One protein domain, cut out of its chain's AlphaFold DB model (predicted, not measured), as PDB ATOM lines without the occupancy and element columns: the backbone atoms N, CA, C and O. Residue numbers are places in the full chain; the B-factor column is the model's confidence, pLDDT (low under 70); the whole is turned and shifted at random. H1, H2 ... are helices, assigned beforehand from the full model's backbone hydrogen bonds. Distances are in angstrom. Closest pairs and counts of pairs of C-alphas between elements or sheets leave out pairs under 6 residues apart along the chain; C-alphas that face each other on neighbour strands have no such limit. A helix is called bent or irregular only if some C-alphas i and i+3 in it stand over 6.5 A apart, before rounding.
ATOM      1  N   GLN A  42     167.389 190.677 326.704       63.03
ATOM      2  CA  GLN A  42     167.510 189.434 327.469       63.03
ATOM      3  C   GLN A  42     166.381 188.417 327.252       63.03
ATOM      4  O   GLN A  42     166.524 187.282 327.681       63.03
ATOM      5  N   GLN A  43     165.268 188.797 326.626       69.75
ATOM      6  CA  GLN A  43     164.102 187.940 326.384       69.75
ATOM      7  C   GLN A  43     163.816 187.766 324.890       69.75
ATOM      8  O   GLN A  43     162.793 187.189 324.529       69.75
ATOM      9  N   ASN A  44     164.697 188.239 324.001       76.69
ATOM     10  CA  ASN A  44     164.536 188.008 322.567       76.69
ATOM     11  C   ASN A  44     164.443 186.508 322.254       76.69
ATOM     12  O   ASN A  44     163.667 186.129 321.387       76.69
ATOM     13  N   TRP A  45     165.130 185.664 323.030       78.81
ATOM     14  CA  TRP A  45     165.056 184.205 322.920       78.81
ATOM     15  C   TRP A  45     163.673 183.627 323.259       78.81
ATOM     16  O   TRP A  45     163.364 182.517 322.845       78.81
ATOM     17  N   ILE A  46     162.832 184.358 324.003       78.38
ATOM     18  CA  ILE A  46     161.435 183.973 324.271       78.38
ATOM     19  C   ILE A  46     160.563 184.281 323.050       78.38
ATOM     20  O   ILE A  46     159.637 183.536 322.743       78.38
ATOM     21  N   LYS A  47     160.844 185.395 322.361       79.56
ATOM     22  CA  LYS A  47     160.102 185.818 321.164       79.56
ATOM     23  C   LYS A  47     160.487 184.997 319.943       79.56
ATOM     24  O   LYS A  47     159.618 184.658 319.154       79.56
ATOM     25  N   ASP A  48     161.774 184.714 319.800       84.06
ATOM     26  CA  ASP A  48     162.335 183.903 318.731       84.06
ATOM     27  C   ASP A  48     163.512 183.081 319.287       84.06
ATOM     28  O   ASP A  48     164.646 183.570 319.352       84.06
ATOM     29  N   PRO A  49     163.262 181.830 319.710       83.56
ATOM     30  CA  PRO A  49     164.306 180.967 320.255       83.56
ATOM     31  C   PRO A  49     165.323 180.506 319.199       83.56
ATOM     32  O   PRO A  49     166.380 179.993 319.565       83.56
ATOM     33  N   PHE A  50     165.049 180.688 317.901       86.94
ATOM     34  CA  PHE A  50     165.893 180.182 316.817       86.94
ATOM     35  C   PHE A  50     166.882 181.222 316.278       86.94
ATOM     36  O   PHE A  50     167.926 180.832 315.741       86.94
ATOM     37  N   SER A  51     166.600 182.524 316.414       82.12
ATOM     38  CA  SER A  51     167.464 183.600 315.893       82.12
ATOM     39  C   SER A  51     168.418 184.228 316.910       82.12
ATOM     40  O   SER A  51     169.333 184.949 316.512       82.12
ATOM     41  N   THR A  52     168.266 183.945 318.205       80.56
ATOM     42  CA  THR A  52     169.094 184.557 319.257       80.56
ATOM     43  C   THR A  52     170.246 183.674 319.712       80.56
ATOM     44  O   THR A  52     170.229 182.464 319.501       80.56
ATOM     45  N   ASP A  53     171.243 184.262 320.373       79.69
ATOM     46  CA  ASP A  53     172.295 183.521 321.078       79.69
ATOM     47  C   ASP A  53     171.778 182.873 322.373       79.69
ATOM     48  O   ASP A  53     170.721 183.252 322.887       79.69
ATOM     49  N   VAL A  54     172.531 181.889 322.892       76.06
ATOM     50  CA  VAL A  54     172.211 181.198 324.154       76.06
ATOM     51  C   VAL A  54     172.129 182.236 325.282       76.06
ATOM     52  O   VAL A  54     173.097 182.978 325.490       76.06
ATOM     53  N   PRO A  55     171.026 182.301 326.046       78.00
ATOM     54  CA  PRO A  55     170.913 183.256 327.141       78.00
ATOM     55  C   PRO A  55     171.915 182.944 328.265       78.00
ATOM     56  O   PRO A  55     171.972 181.833 328.791       78.00
ATOM     57  N   THR A  56     172.699 183.944 328.673       76.25
ATOM     58  CA  THR A  56     173.751 183.793 329.699       76.25
ATOM     59  C   THR A  56     173.215 183.711 331.129       76.25
ATOM     60  O   THR A  56     173.957 183.382 332.049       76.25
ATOM     61  N   ASN A  57     171.931 184.013 331.325       80.81
ATOM     62  CA  ASN A  57     171.239 183.984 332.614       80.81
ATOM     63  C   ASN A  57     170.612 182.618 332.947       80.81
ATOM     64  O   ASN A  57     169.948 182.504 333.974       80.81
ATOM     65  N   LEU A  58     170.792 181.620 332.082       82.62
ATOM     66  CA  LEU A  58     170.345 180.245 332.294       82.62
ATOM     67  C   LEU A  58     171.430 179.422 332.992       82.62
ATOM     68  O   LEU A  58     172.626 179.632 332.771       82.62
ATOM     69  N   SER A  59     171.015 178.458 333.810       90.00
ATOM     70  CA  SER A  59     171.901 177.414 334.329       90.00
ATOM     71  C   SER A  59     172.443 176.534 333.198       90.00
ATOM     72  O   SER A  59     171.878 176.485 332.109       90.00
ATOM     73  N   SER A  60     173.521 175.788 333.451       89.69
ATOM     74  CA  SER A  60     174.109 174.888 332.444       89.69
ATOM     75  C   SER A  60     173.101 173.885 331.869       89.69
ATOM     76  O   SER A  60     173.109 173.636 330.671       89.69
ATOM     77  N   ILE A  61     172.192 173.369 332.704       93.25
ATOM     78  CA  ILE A  61     171.151 172.423 332.278       93.25
ATOM     79  C   ILE A  61     170.152 173.106 331.338       93.25
ATOM     80  O   ILE A  61     169.797 172.563 330.298       93.25
ATOM     81  N   GLU A  62     169.713 174.315 331.681       90.06
ATOM     82  CA  GLU A  62     168.776 175.080 330.855       90.06
ATOM     83  C   GLU A  62     169.410 175.513 329.523       90.06
ATOM     84  O   GLU A  62     168.726 175.562 328.504       90.06
ATOM     85  N   GLN A  63     170.719 175.788 329.505       89.50
ATOM     86  CA  GLN A  63     171.455 176.072 328.270       89.50
ATOM     87  C   GLN A  63     171.507 174.851 327.344       89.50
ATOM     88  O   GLN A  63     171.272 175.001 326.148       89.50
ATOM     89  N   GLU A  64     171.768 173.652 327.875       91.44
ATOM     90  CA  GLU A  64     171.734 172.401 327.098       91.44
ATOM     91  C   GLU A  64     170.335 172.131 326.528       91.44
ATOM     92  O   GLU A  64     170.189 171.923 325.326       91.44
ATOM     93  N   GLN A  65     169.293 172.252 327.357       89.75
ATOM     94  CA  GLN A  65     167.901 172.105 326.915       89.75
ATOM     95  C   GLN A  65     167.533 173.105 325.816       89.75
ATOM     96  O   GLN A  65     166.814 172.780 324.871       89.75
ATOM     97  N   TRP A  66     168.024 174.339 325.920       87.62
ATOM     98  CA  TRP A  66     167.795 175.352 324.902       87.62
ATOM     99  C   TRP A  66     168.531 175.038 323.592       87.62
ATOM    100  O   TRP A  66     167.973 175.255 322.515       87.62
ATOM    101  N   ILE A  67     169.752 174.491 323.660       88.50
ATOM    102  CA  ILE A  67     170.497 174.035 322.476       88.50
ATOM    103  C   ILE A  67     169.709 172.953 321.734       88.50
ATOM    104  O   ILE A  67     169.610 173.033 320.507       88.50
ATOM    105  N   ASP A  68     169.103 171.999 322.445       91.06
ATOM    106  CA  ASP A  68     168.267 170.959 321.834       91.06
ATOM    107  C   ASP A  68     167.087 171.570 321.064       91.06
ATOM    108  O   ASP A  68     166.867 171.241 319.898       91.06
ATOM    109  N   VAL A  69     166.382 172.529 321.678       88.00
ATOM    110  CA  VAL A  69     165.249 173.231 321.051       88.00
ATOM    111  C   VAL A  69     165.693 174.015 319.817       88.00
ATOM    112  O   VAL A  69     165.088 173.876 318.755       88.00
ATOM    113  N   LYS A  70     166.758 174.820 319.911       87.25
ATOM    114  CA  LYS A  70     167.236 175.644 318.786       87.25
ATOM    115  C   LYS A  70     167.763 174.802 317.619       87.25
ATOM    116  O   LYS A  70     167.709 175.244 316.470       87.25
ATOM    117  N   SER A  71     168.287 173.613 317.904       89.06
ATOM    118  CA  SER A  71     168.835 172.698 316.897       89.06
ATOM    119  C   SER A  71     167.752 171.891 316.172       89.06
ATOM    120  O   SER A  71     168.028 171.294 315.128       89.06
ATOM    121  N   ASP A  72     166.516 171.887 316.679       92.44
ATOM    122  CA  ASP A  72     165.395 171.195 316.051       92.44
ATOM    123  C   ASP A  72     164.888 171.963 314.816       92.44
ATOM    124  O   ASP A  72     164.074 172.889 314.877       92.44
ATOM    125  N   SER A  73     165.370 171.535 313.649       89.44
ATOM    126  CA  SER A  73     164.951 172.070 312.347       89.44
ATOM    127  C   SER A  73     163.450 171.919 312.058       89.44
ATOM    128  O   SER A  73     162.882 172.737 311.328       89.44
ATOM    129  N   THR A  74     162.789 170.912 312.640       93.06
ATOM    130  CA  THR A  74     161.347 170.698 312.482       93.06
ATOM    131  C   THR A  74     160.584 171.759 313.263       93.06
ATOM    132  O   THR A  74     159.720 172.427 312.693       93.06
ATOM    133  N   MET A  75     160.940 171.973 314.534       88.81
ATOM    134  CA  MET A  75     160.340 173.030 315.355       88.81
ATOM    135  C   MET A  75     160.590 174.415 314.756       88.81
ATOM    136  O   MET A  75     159.664 175.224 314.712       88.81
ATOM    137  N   LYS A  76     161.793 174.668 314.222       90.88
ATOM    138  CA  LYS A  76     162.111 175.927 313.533       90.88
ATOM    139  C   LYS A  76     161.191 176.175 312.339       90.88
ATOM    140  O   LYS A  76     160.601 177.243 312.220       90.88
ATOM    141  N   THR A  77     161.033 175.169 311.481       91.12
ATOM    142  CA  THR A  77     160.174 175.272 310.293       91.12
ATOM    143  C   THR A  77     158.712 175.502 310.684       91.12
ATOM    144  O   THR A  77     158.037 176.330 310.077       91.12
ATOM    145  N   MET A  78     158.219 174.812 311.720       91.25
ATOM    146  CA  MET A  78     156.860 175.031 312.230       91.25
ATOM    147  C   MET A  78     156.672 176.458 312.756       91.25
ATOM    148  O   MET A  78     155.664 177.087 312.436       91.25
ATOM    149  N   PHE A  79     157.645 176.976 313.508       89.00
ATOM    150  CA  PHE A  79     157.625 178.338 314.038       89.00
ATOM    151  C   PHE A  79     157.571 179.390 312.921       89.00
ATOM    152  O   PHE A  79     156.718 180.270 312.959       89.00
ATOM    153  N   GLU A  80     158.406 179.254 311.887       88.25
ATOM    154  CA  GLU A  80     158.433 180.165 310.728       88.25
ATOM    155  C   GLU A  80     157.170 180.076 309.851       88.25
ATOM    156  O   GLU A  80     156.846 181.017 309.128       88.25
ATOM    157  N   SER A  81     156.454 178.949 309.898       88.88
ATOM    158  CA  SER A  81     155.220 178.727 309.132       88.88
ATOM    159  C   SER A  81     153.941 179.210 309.829       88.88
ATOM    160  O   SER A  81     152.877 179.216 309.205       88.88
ATOM    161  N   SER A  82     154.021 179.587 311.110       71.88
ATOM    162  CA  SER A  82     152.875 180.094 311.868       71.88
ATOM    163  C   SER A  82     152.582 181.555 311.480       71.88
ATOM    164  O   SER A  82     153.523 182.344 311.408       71.88
TER     165      SER A  82
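Overview. This is residues 42 to 82 of the 83 residues of an uncharacterized protein of Acyrthosiphon pisum (UniProt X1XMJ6). Two helices, H2 and H3, make an angled corner, and a long unnamed stretch, residues 48 to 59, runs through the space between H2 and the short helix H1, then folds back into H2. H2 is the longest helix and H3 turns off its far end; H1, at the beginning of the printed part, is on the other side of that stretch. The printed part has 41 residues with three named helices, in the order H1, H2, H3, and no named strand; the class is all helix, with 27 of the 41 residues in named helices. It is compact, with a radius of gyration of the C-alphas of 10.3 A, and elongated in outline, spanning 30 by 18 by 11 A.

Arrangement. H1, residues 42 to 47, touches no helix. It is apart from H2, residues 60 to 71, the next helix along the chain. Between them is a long link of 12 residues, 48 to 59, with C-alphas 3 to 14 A from the mean of all C-alphas. H2 is followed by H3, residues 73 to 81, through a tight link of one residue, Asp 72. H2 and H3 are close but not clearly touching, with 2 pairs of C-alphas within 8 A; the closest are those of Lys 70 and Lys 76, 7.3 A apart. They run the same way at a steep tilt of 66 degrees, and their centres are 16.4 A apart. H1 and H3 are apart. In H2 and H3 every O i to N i+4 pair is within hydrogen-bond range, while in H1 it is 1 of 2, beside 2 of 3 O i to N i+3 pairs.

Along the chain. H1 runs from Gln 42, with its C-alpha at (167.510, 189.434, 327.469), to Lys 47, and is irregular: C-alphas 42 and 45 are 7.4 A apart. H2 begins at Ser 60, with its C-alpha at (174.109, 174.888, 332.444), and ends at Ser 71; it is 16.6 A long from first to last C-alpha. H3 runs from Ser 73 to Ser 81 and is 12.2 A long, ending with C-alpha 81 at (155.220, 178.727, 309.132).

Size, cuts and confidence. The two C-alphas farthest apart are those of Ser 60 and Ser 81, at 30.2 A. The C-alphas of Gln 42 and Ser 82, the first and last printed residues, are 23.3 A apart. The printed part has no cut, and its long link is the one from H1 to H2. The mean pLDDT of the printed part of this predicted model is 84.8, and residues 42 to 43 are under 70; the mean is 74 in H1 and 90 in both H2 and H3.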